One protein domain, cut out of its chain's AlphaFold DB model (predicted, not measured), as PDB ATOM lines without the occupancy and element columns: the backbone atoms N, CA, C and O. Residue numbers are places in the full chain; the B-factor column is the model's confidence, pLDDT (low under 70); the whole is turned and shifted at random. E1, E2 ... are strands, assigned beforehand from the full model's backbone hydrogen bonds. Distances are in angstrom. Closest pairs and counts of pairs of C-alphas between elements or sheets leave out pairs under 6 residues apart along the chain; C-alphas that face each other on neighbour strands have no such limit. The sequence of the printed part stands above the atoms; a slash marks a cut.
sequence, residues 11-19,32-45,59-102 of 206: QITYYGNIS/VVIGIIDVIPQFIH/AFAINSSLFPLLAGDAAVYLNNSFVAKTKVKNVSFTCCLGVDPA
ATOM      1  N   GLN A  11     204.052 289.243 313.555       66.06
ATOM      2  CA  GLN A  11     203.145 288.549 312.666       66.06
ATOM      3  C   GLN A  11     203.625 287.114 312.490       66.06
ATOM      4  O   GLN A  11     204.783 286.862 312.138       66.06
ATOM      5  N   ILE A  12     202.725 286.169 312.743       63.75
ATOM      6  CA  ILE A  12     202.968 284.756 312.471       63.75
ATOM      7  C   ILE A  12     202.183 284.372 311.231       63.75
ATOM      8  O   ILE A  12     200.969 284.577 311.175       63.75
ATOM      9  N   THR A  13     202.880 283.783 310.264       66.44
ATOM     10  CA  THR A  13     202.271 283.222 309.060       66.44
ATOM     11  C   THR A  13     202.331 281.704 309.143       66.44
ATOM     12  O   THR A  13     203.418 281.114 309.185       66.44
ATOM     13  N   TYR A  14     201.154 281.082 309.178       56.25
ATOM     14  CA  TYR A  14     201.003 279.632 309.178       56.25
ATOM     15  C   TYR A  14     200.936 279.114 307.760       56.25
ATOM     16  O   TYR A  14     200.174 279.634 306.944       56.25
ATOM     17  N   TYR A  15     201.677 278.043 307.517       59.91
ATOM     18  CA  TYR A  15     201.602 277.299 306.278       59.91
ATOM     19  C   TYR A  15     201.020 275.923 306.560       59.91
ATOM     20  O   TYR A  15     201.312 275.325 307.595       59.91
ATOM     21  N   GLY A  16     200.236 275.396 305.632       52.59
ATOM     22  CA  GLY A  16     199.907 273.979 305.664       52.59
ATOM     23  C   GLY A  16     199.816 273.384 304.278       52.59
ATOM     24  O   GLY A  16     199.794 274.090 303.267       52.59
ATOM     25  N   ASN A  17     199.800 272.057 304.270       54.59
ATOM     26  CA  ASN A  17     199.634 271.270 303.065       54.59
ATOM     27  C   ASN A  17     198.144 271.153 302.756       54.59
ATOM     28  O   ASN A  17     197.349 270.799 303.628       54.59
ATOM     29  N   ILE A  18     197.774 271.422 301.508       51.72
ATOM     30  CA  ILE A  18     196.456 271.061 300.994       51.72
ATOM     31  C   ILE A  18     196.539 269.604 300.541       51.72
ATOM     32  O   ILE A  18     197.375 269.262 299.710       51.72
ATOM     33  N   SER A  19     195.655 268.757 301.061       54.34
ATOM     34  CA  SER A  19     195.402 267.421 300.517       54.34
ATOM     35  C   SER A  19     193.924 267.304 300.169       54.34
ATOM     36  O   SER A  19     193.077 267.586 301.019       54.34
ATOM     37  N   VAL A  32     200.443 276.787 301.327       72.62
ATOM     38  CA  VAL A  32     199.479 277.896 301.346       72.62
ATOM     39  C   VAL A  32     199.420 278.549 302.714       72.62
ATOM     40  O   VAL A  32     199.564 277.882 303.740       72.62
ATOM     41  N   VAL A  33     199.183 279.860 302.733       73.50
ATOM     42  CA  VAL A  33     198.950 280.590 303.979       73.50
ATOM     43  C   VAL A  33     197.564 280.235 304.505       73.50
ATOM     44  O   VAL A  33     196.562 280.514 303.852       73.50
ATOM     45  N   ILE A  34     197.513 279.637 305.692       72.25
ATOM     46  CA  ILE A  34     196.254 279.247 306.347       72.25
ATOM     47  C   ILE A  34     195.755 280.349 307.286       72.25
ATOM     48  O   ILE A  34     194.557 280.490 307.510       72.25
ATOM     49  N   GLY A  35     196.662 281.165 307.822       71.50
ATOM     50  CA  GLY A  35     196.295 282.245 308.725       71.50
ATOM     51  C   GLY A  35     197.453 283.180 309.035       71.50
ATOM     52  O   GLY A  35     198.625 282.792 308.994       71.50
ATOM     53  N   ILE A  36     197.085 284.417 309.356       77.19
ATOM     54  CA  ILE A  36     197.982 285.468 309.819       77.19
ATOM     55  C   ILE A  36     197.459 285.943 311.168       77.19
ATOM     56  O   ILE A  36     196.299 286.338 311.275       77.19
ATOM     57  N   ILE A  37     198.303 285.878 312.196       77.50
ATOM     58  CA  ILE A  37     197.926 286.270 313.554       77.50
ATOM     59  C   ILE A  37     198.947 287.265 314.086       77.50
ATOM     60  O   ILE A  37     200.153 287.001 314.074       77.50
ATOM     61  N   ASP A  38     198.432 288.393 314.570       78.50
ATOM     62  CA  ASP A  38     199.213 289.395 315.277       78.50
ATOM     63  C   ASP A  38     199.279 289.050 316.765       78.50
ATOM     64  O   ASP A  38     198.267 288.764 317.412       78.50
ATOM     65  N   VAL A  39     200.484 289.108 317.321       77.69
ATOM     66  CA  VAL A  39     200.756 288.805 318.727       77.69
ATOM     67  C   VAL A  39     201.704 289.833 319.330       77.69
ATOM     68  O   VAL A  39     202.486 290.487 318.633       77.69
ATOM     69  N   ILE A  40     201.644 289.959 320.655       81.69
ATOM     70  CA  ILE A  40     202.570 290.780 321.437       81.69
ATOM     71  C   ILE A  40     203.541 289.827 322.137       81.69
ATOM     72  O   ILE A  40     203.129 289.140 323.077       81.69
ATOM     73  N   PRO A  41     204.807 289.738 321.700       81.31
ATOM     74  CA  PRO A  41     205.756 288.849 322.339       81.31
ATOM     75  C   PRO A  41     206.311 289.442 323.628       81.31
ATOM     76  O   PRO A  41     206.480 290.653 323.788       81.31
ATOM     77  N   GLN A  42     206.675 288.539 324.520       83.94
ATOM     78  CA  GLN A  42     207.588 288.778 325.618       83.94
ATOM     79  C   GLN A  42     208.969 288.270 325.220       83.94
ATOM     80  O   GLN A  42     209.104 287.227 324.578       83.94
ATOM     81  N   PHE A  43     209.996 289.012 325.613       84.44
ATOM     82  CA  PHE A  43     211.378 288.648 325.349       84.44
ATOM     83  C   PHE A  43     212.035 288.177 326.632       84.44
ATOM     84  O   PHE A  43     211.985 288.869 327.651       84.44
ATOM     85  N   ILE A  44     212.672 287.018 326.555       88.75
ATOM     86  CA  ILE A  44     213.523 286.491 327.614       88.75
ATOM     87  C   ILE A  44     214.852 286.083 327.000       88.75
ATOM     88  O   ILE A  44     214.905 285.644 325.850       88.75
ATOM     89  N   HIS A  45     215.931 286.195 327.760       94.00
ATOM     90  CA  HIS A  45     217.187 285.572 327.371       94.00
ATOM     91  C   HIS A  45     217.293 284.202 328.016       94.00
ATOM     92  O   HIS A  45     216.866 284.015 329.154       94.00
ATOM     93  N   ALA A  59     211.884 285.016 321.852       84.88
ATOM     94  CA  ALA A  59     210.534 285.556 321.832       84.88
ATOM     95  C   ALA A  59     209.547 284.464 322.242       84.88
ATOM     96  O   ALA A  59     209.564 283.357 321.699       84.88
ATOM     97  N   PHE A  60     208.673 284.795 323.177       84.31
ATOM     98  CA  PHE A  60     207.549 283.976 323.596       84.31
ATOM     99  C   PHE A  60     206.267 284.764 323.377       84.31
ATOM    100  O   PHE A  60     206.179 285.918 323.789       84.31
ATOM    101  N   ALA A  61     205.253 284.153 322.778       82.38
ATOM    102  CA  ALA A  61     203.919 284.727 322.818       82.38
ATOM    103  C   ALA A  61     202.844 283.658 322.976       82.38
ATOM    104  O   ALA A  61     202.995 282.491 322.604       82.38
ATOM    105  N   ILE A  62     201.744 284.106 323.567       83.25
ATOM    106  CA  ILE A  62     200.525 283.333 323.752       83.25
ATOM    107  C   ILE A  62     199.572 283.733 322.634       83.25
ATOM    108  O   ILE A  62     199.480 284.910 322.282       83.25
ATOM    109  N   ASN A  63     198.866 282.754 322.079       80.19
ATOM    110  CA  ASN A  63     197.801 283.028 321.134       80.19
ATOM    111  C   ASN A  63     196.676 283.809 321.821       80.19
ATOM    112  O   ASN A  63     195.948 283.258 322.644       80.19
ATOM    113  N   SER A  64     196.533 285.082 321.470       78.81
ATOM    114  CA  SER A  64     195.447 285.945 321.940       78.81
ATOM    115  C   SER A  64     194.304 286.075 320.929       78.81
ATOM    116  O   SER A  64     193.421 286.908 321.120       78.81
ATOM    117  N   SER A  65     194.335 285.322 319.826       77.75
ATOM    118  CA  SER A  65     193.287 285.370 318.804       77.75
ATOM    119  C   SER A  65     192.074 284.511 319.181       77.75
ATOM    120  O   SER A  65     192.146 283.644 320.051       77.75
ATOM    121  N   LEU A  66     190.950 284.731 318.491       80.44
ATOM    122  CA  LEU A  66     189.731 283.926 318.646       80.44
ATOM    123  C   LEU A  66     189.853 282.518 318.036       80.44
ATOM    124  O   LEU A  66     188.943 281.705 318.195       80.44
ATOM    125  N   PHE A  67     190.951 282.224 317.337       77.31
ATOM    126  CA  PHE A  67     191.144 280.982 316.596       77.31
ATOM    127  C   PHE A  67     192.288 280.167 317.208       77.31
ATOM    128  O   PHE A  67     193.330 280.737 317.525       77.31
ATOM    129  N   PRO A  68     192.151 278.840 317.370       75.81
ATOM    130  CA  PRO A  68     193.253 278.007 317.839       75.81
ATOM    131  C   PRO A  68     194.406 278.003 316.825       75.81
ATOM    132  O   PRO A  68     194.177 277.998 315.615       75.81
ATOM    133  N   LEU A  69     195.648 277.958 317.314       73.81
ATOM    134  CA  LEU A  69     196.799 277.765 316.435       73.81
ATOM    135  C   LEU A  69     196.868 276.300 316.023       73.81
ATOM    136  O   LEU A  69     196.847 275.412 316.877       73.81
ATOM    137  N   LEU A  70     196.994 276.048 314.724       75.69
ATOM    138  CA  LEU A  70     197.286 274.708 314.234       75.69
ATOM    139  C   LEU A  70     198.726 274.347 314.597       75.69
ATOM    140  O   LEU A  70     199.657 275.120 314.354       75.69
ATOM    141  N   ALA A  71     198.907 273.167 315.186       79.31
ATOM    142  CA  ALA A  71     200.235 272.638 315.430       79.31
ATOM    143  C   ALA A  71     200.927 272.355 314.091       79.31
ATOM    144  O   ALA A  71     200.374 271.669 313.233       79.31
ATOM    145  N   GLY A  72     202.136 272.879 313.910       77.44
ATOM    146  CA  GLY A  72     202.836 272.771 312.635       77.44
ATOM    147  C   GLY A  72     204.000 273.741 312.508       77.44
ATOM    148  O   GLY A  72     204.356 274.441 313.461       77.44
ATOM    149  N   ASP A  73     204.597 273.758 311.321       79.75
ATOM    150  CA  ASP A  73     205.676 274.677 310.988       79.75
ATOM    151  C   ASP A  73     205.110 276.070 310.676       79.75
ATOM    152  O   ASP A  73     204.147 276.228 309.924       79.75
ATOM    153  N   ALA A  74     205.727 277.099 311.248       78.25
ATOM    154  CA  ALA A  74     205.372 278.492 311.018       78.25
ATOM    155  C   ALA A  74     206.623 279.324 310.736       78.25
ATOM    156  O   ALA A  74     207.711 279.037 311.248       78.25
ATOM    157  N   ALA A  75     206.459 280.387 309.950       80.69
ATOM    158  CA  ALA A  75     207.475 281.422 309.813       80.69
ATOM    159  C   ALA A  75     207.097 282.628 310.673       80.69
ATOM    160  O   ALA A  75     205.937 283.047 310.719       80.69
ATOM    161  N   VAL A  76     208.097 283.176 311.352       76.19
ATOM    162  CA  VAL A  76     207.946 284.310 312.255       76.19
ATOM    163  C   VAL A  76     208.540 285.544 311.598       76.19
ATOM    164  O   VAL A  76     209.702 285.524 311.175       76.19
ATOM    165  N   TYR A  77     207.744 286.610 311.538       76.75
ATOM    166  CA  TYR A  77     208.130 287.883 310.950       76.75
ATOM    167  C   TYR A  77     208.078 289.010 311.986       76.75
ATOM    168  O   TYR A  77     207.119 289.140 312.753       76.75
ATOM    169  N   LEU A  78     209.103 289.863 311.968       70.12
ATOM    170  CA  LEU A  78     209.179 291.104 312.735       70.12
ATOM    171  C   LEU A  78     209.294 292.269 311.757       70.12
ATOM    172  O   LEU A  78     210.219 292.287 310.951       70.12
ATOM    173  N   ASN A  79     208.381 293.244 311.830       69.75
ATOM    174  CA  ASN A  79     208.357 294.396 310.916       69.75
ATOM    175  C   ASN A  79     208.501 293.968 309.440       69.75
ATOM    176  O   ASN A  79     209.382 294.443 308.726       69.75
ATOM    177  N   ASN A  80     207.691 292.986 309.023       73.38
ATOM    178  CA  ASN A  80     207.679 292.407 307.671       73.38
ATOM    179  C   ASN A  80     208.979 291.705 307.233       73.38
ATOM    180  O   ASN A  80     209.095 291.296 306.081       73.38
ATOM    181  N   SER A  81     209.939 291.511 308.141       72.69
ATOM    182  CA  SER A  81     211.193 290.803 307.873       72.69
ATOM    183  C   SER A  81     211.149 289.397 308.457       72.69
ATOM    184  O   SER A  81     210.723 289.214 309.598       72.69
ATOM    185  N   PHE A  82     211.586 288.401 307.684       79.94
ATOM    186  CA  PHE A  82     211.690 287.020 308.155       79.94
ATOM    187  C   PHE A  82     212.731 286.920 309.272       79.94
ATOM    188  O   PHE A  82     213.854 287.399 309.114       79.94
ATOM    189  N   VAL A  83     212.364 286.280 310.382       78.62
ATOM    190  CA  VAL A  83     213.250 286.113 311.541       78.62
ATOM    191  C   VAL A  83     213.642 284.656 311.736       78.62
ATOM    192  O   VAL A  83     214.824 284.349 311.869       78.62
ATOM    193  N   ALA A  84     212.666 283.746 311.745       77.25
ATOM    194  CA  ALA A  84     212.928 282.326 311.958       77.25
ATOM    195  C   ALA A  84     211.775 281.430 311.493       77.25
ATOM    196  O   ALA A  84     210.634 281.869 311.335       77.25
ATOM    197  N   LYS A  85     212.076 280.135 311.366       80.94
ATOM    198  CA  LYS A  85     211.076 279.061 311.341       80.94
ATOM    199  C   LYS A  85     210.923 278.489 312.749       80.94
ATOM    200  O   LYS A  85     211.919 278.310 313.449       80.94
ATOM    201  N   THR A  86     209.698 278.196 313.167       77.88
ATOM    202  CA  THR A  86     209.412 277.559 314.460       77.88
ATOM    203  C   THR A  86     208.313 276.513 314.326       77.88
ATOM    204  O   THR A  86     207.566 276.515 313.350       77.88
ATOM    205  N   LYS A  87     208.203 275.636 315.326       77.88
ATOM    206  CA  LYS A  87     207.055 274.746 315.489       77.88
ATOM    207  C   LYS A  87     206.098 275.341 316.499       77.88
ATOM    208  O   LYS A  87     206.447 275.534 317.664       77.88
ATOM    209  N   VAL A  88     204.885 275.609 316.051       74.50
ATOM    210  CA  VAL A  88     203.829 276.132 316.906       74.50
ATOM    211  C   VAL A  88     203.130 274.976 317.612       74.50
ATOM    212  O   VAL A  88     202.864 273.935 317.014       74.50
ATOM    213  N   LYS A  89     202.836 275.169 318.899       72.69
ATOM    214  CA  LYS A  89     201.924 274.327 319.680       72.69
ATOM    215  C   LYS A  89     200.626 275.113 319.910       72.69
ATOM    216  O   LYS A  89     200.643 276.337 319.860       72.69
ATOM    217  N   ASN A  90     199.515 274.430 320.190       70.81
ATOM    218  CA  ASN A  90     198.156 275.002 320.136       70.81
ATOM    219  C   ASN A  90     197.939 276.370 320.827       70.81
ATOM    220  O   ASN A  90     197.096 277.142 320.376       70.81
ATOM    221  N   VAL A  91     198.650 276.670 321.923       75.94
ATOM    222  CA  VAL A  91     198.363 277.838 322.788       75.94
ATOM    223  C   VAL A  91     199.497 278.864 322.821       75.94
ATOM    224  O   VAL A  91     199.264 280.045 323.066       75.94
ATOM    225  N   SER A  92     200.731 278.442 322.564       77.81
ATOM    226  CA  SER A  92     201.896 279.315 322.629       77.81
ATOM    227  C   SER A  92     202.932 278.921 321.597       77.81
ATOM    228  O   SER A  92     203.004 277.780 321.129       77.81
ATOM    229  N   PHE A  93     203.766 279.890 321.258       76.31
ATOM    230  CA  PHE A  93     204.921 279.651 320.424       76.31
ATOM    231  C   PHE A  93     206.134 280.355 321.016       76.31
ATOM    232  O   PHE A  93     206.046 281.413 321.648       76.31
ATOM    233  N   THR A  94     207.279 279.732 320.781       80.25
ATOM    234  CA  THR A  94     208.583 280.229 321.187       80.25
ATOM    235  C   THR A  94     209.463 280.286 319.951       80.25
ATOM    236  O   THR A  94     209.427 279.388 319.105       80.25
ATOM    237  N   CYS A  95     210.247 281.345 319.824       81.69
ATOM    238  CA  CYS A  95     211.120 281.571 318.689       81.69
ATOM    239  C   CYS A  95     212.479 282.069 319.179       81.69
ATOM    240  O   CYS A  95     212.557 283.027 319.944       81.69
ATOM    241  N   CYS A  96     213.551 281.405 318.749       85.06
ATOM    242  CA  CYS A  96     214.908 281.873 318.995       85.06
ATOM    243  C   CYS A  96     215.275 282.923 317.943       85.06
ATOM    244  O   CYS A  96     215.192 282.646 316.747       85.06
ATOM    245  N   LEU A  97     215.678 284.111 318.391       84.62
ATOM    246  CA  LEU A  97     216.007 285.255 317.533       84.62
ATOM    247  C   LEU A  97     217.511 285.406 317.292       84.62
ATOM    248  O   LEU A  97     217.950 286.366 316.666       84.62
ATOM    249  N   GLY A  98     218.299 284.464 317.810       86.94
ATOM    250  CA  GLY A  98     219.751 284.462 317.714       86.94
ATOM    251  C   GLY A  98     220.447 284.773 319.034       86.94
ATOM    252  O   GLY A  98     219.826 284.905 320.091       86.94
ATOM    253  N   VAL A  99     221.773 284.826 318.956       93.44
ATOM    254  CA  VAL A  99     222.661 285.076 320.094       93.44
ATOM    255  C   VAL A  99     222.679 286.568 320.422       93.44
ATOM    256  O   VAL A  99     222.797 287.395 319.521       93.44
ATOM    257  N   ASP A 100     222.614 286.910 321.709       94.44
ATOM    258  CA  ASP A 100     222.897 288.255 322.208       94.44
ATOM    259  C   ASP A 100     224.347 288.315 322.726       94.44
ATOM    260  O   ASP A 100     224.612 287.881 323.852       94.44
ATOM    261  N   PRO A 101     225.304 288.845 321.941       94.75
ATOM    262  CA  PRO A 101     226.713 288.875 322.332       94.75
ATOM    263  C   PRO A 101     226.994 289.834 323.497       94.75
ATOM    264  O   PRO A 101     228.082 289.796 324.071       94.75
ATOM    265  N   ALA A 102     226.043 290.703 323.859       96.38
ATOM    266  CA  ALA A 102     226.213 291.625 324.973       96.38
ATOM    267  C   ALA A 102     226.023 290.949 326.344       96.38
ATOM    268  O   ALA A 102     226.364 291.546 327.371       96.38
TER     269      ALA A 102
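AT A GLANCE: This is residues 11 to 19, 32 to 45 and 59 to 102 of the 206 residues of the protein "DUF4139 domain-containing protein" of Angiostrongylus costaricensis (UniProt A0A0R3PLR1). Two small antiparallel sheets are partly face to face as a sandwich, their strands crossed at 60 degrees: a strongly twisted sheet of four strands, E2, E1, E5 and E6, and a smaller one of three, E3, E4 and E7. The chain passes from sheet to sheet three times, and the length of the whole lies between Ser 19, three residues after E1, and Ala 102, where the bent strand E7 ends. The printed part has 67 residues, with seven named strands, E1 to E7 in chain order, and no named helix, and its class is all strand. The sheet orders are E2 - E1 - E5 - E6 and E3 - E4 - E7. The whole is compact, with a radius of gyration of the C-alphas of 12.1 A, and the C-alphas span 46 by 21 by 19 A.

HOW THE PARTS SIT: E1, residues 11 to 16, is an inner strand of the larger sheet, antiparallel to its neighbour E2, residues 32 to 39, at 154 degrees between their directions. Across this pair N 34 and O 14 are 2.9 A apart and N 12 and O 37 are 3.0 A apart, both within hydrogen-bond range. E1's other neighbour is E5, residues 72 to 78, antiparallel at 153 degrees, with N 77 and O 11 within hydrogen-bond range at 3.0 A. E5 and E6, residues 81 to 88, form a hairpin at 152 degrees, with N 74 and O 86 at 2.9 A and N 83 and O 76 at 2.9 A. E2 and E6 are the edge strands, and from edge to edge the strands' lines turn by 81 degrees. E2 runs on into E3, residues 42 to 45, across a break of 2 residues, at 87 degrees. E3 is antiparallel to E4, residues 59 to 62, at 143 degrees, with N 42 and O 60 at 2.8 A. E4, the inner strand of this sheet, is antiparallel to E7, residues 92 to 102, at 161 degrees, with N 59 and O 95 at 2.8 A. The facing parts of the two sheets are 9.1 A centre to centre, and the sheets' best planes are 27 degrees apart. Between the sheets, the closest C-alphas of E6 and E7 are those of Thr 86 and Cys 95, 6.1 A apart. The closest C-alphas of E2 and E4 are those of Val 39 and Ala 61, 6.6 A apart. E1 and E7 are apart, as are E2 and E7.

IN THESE COORDINATES: E1 measures 16.5 A from first to last C-alpha and begins with C-alpha 11 at (203.145, 288.549, 312.666). E2 is 20.6 A long and ends with C-alpha 39 at (200.756, 288.805, 318.727). E3 is 10.3 A long and E4 10.4 A. E5 is 19.4 A long, and E6, 18.7 A, bends by 59 degrees at residue 85. E7, the longest strand with 11 residues, is 27.4 A long, bends by 56 degrees at residue 98 and ends with C-alpha 102 at (226.213, 291.625, 324.973).

THE WHOLE: The two C-alphas farthest apart are those of Ser 19 and Ala 102, 46.2 A. Residues 20 to 31 are not printed, and C-alphas 19 and 32 are 11.3 A apart across that cut. Residues 46 to 58 are not printed either, with 8.7 A between C-alphas 45 and 59. Of the links that are printed whole, E2 to E3, E5 to E6 and E6 to E7 are tight, E4 to E5 with 9 residues is short, and none is long. The mean pLDDT of the printed part is 76.8. The model's confidence is under 70 at residues 11 to 19, which include E1, and at residue 79.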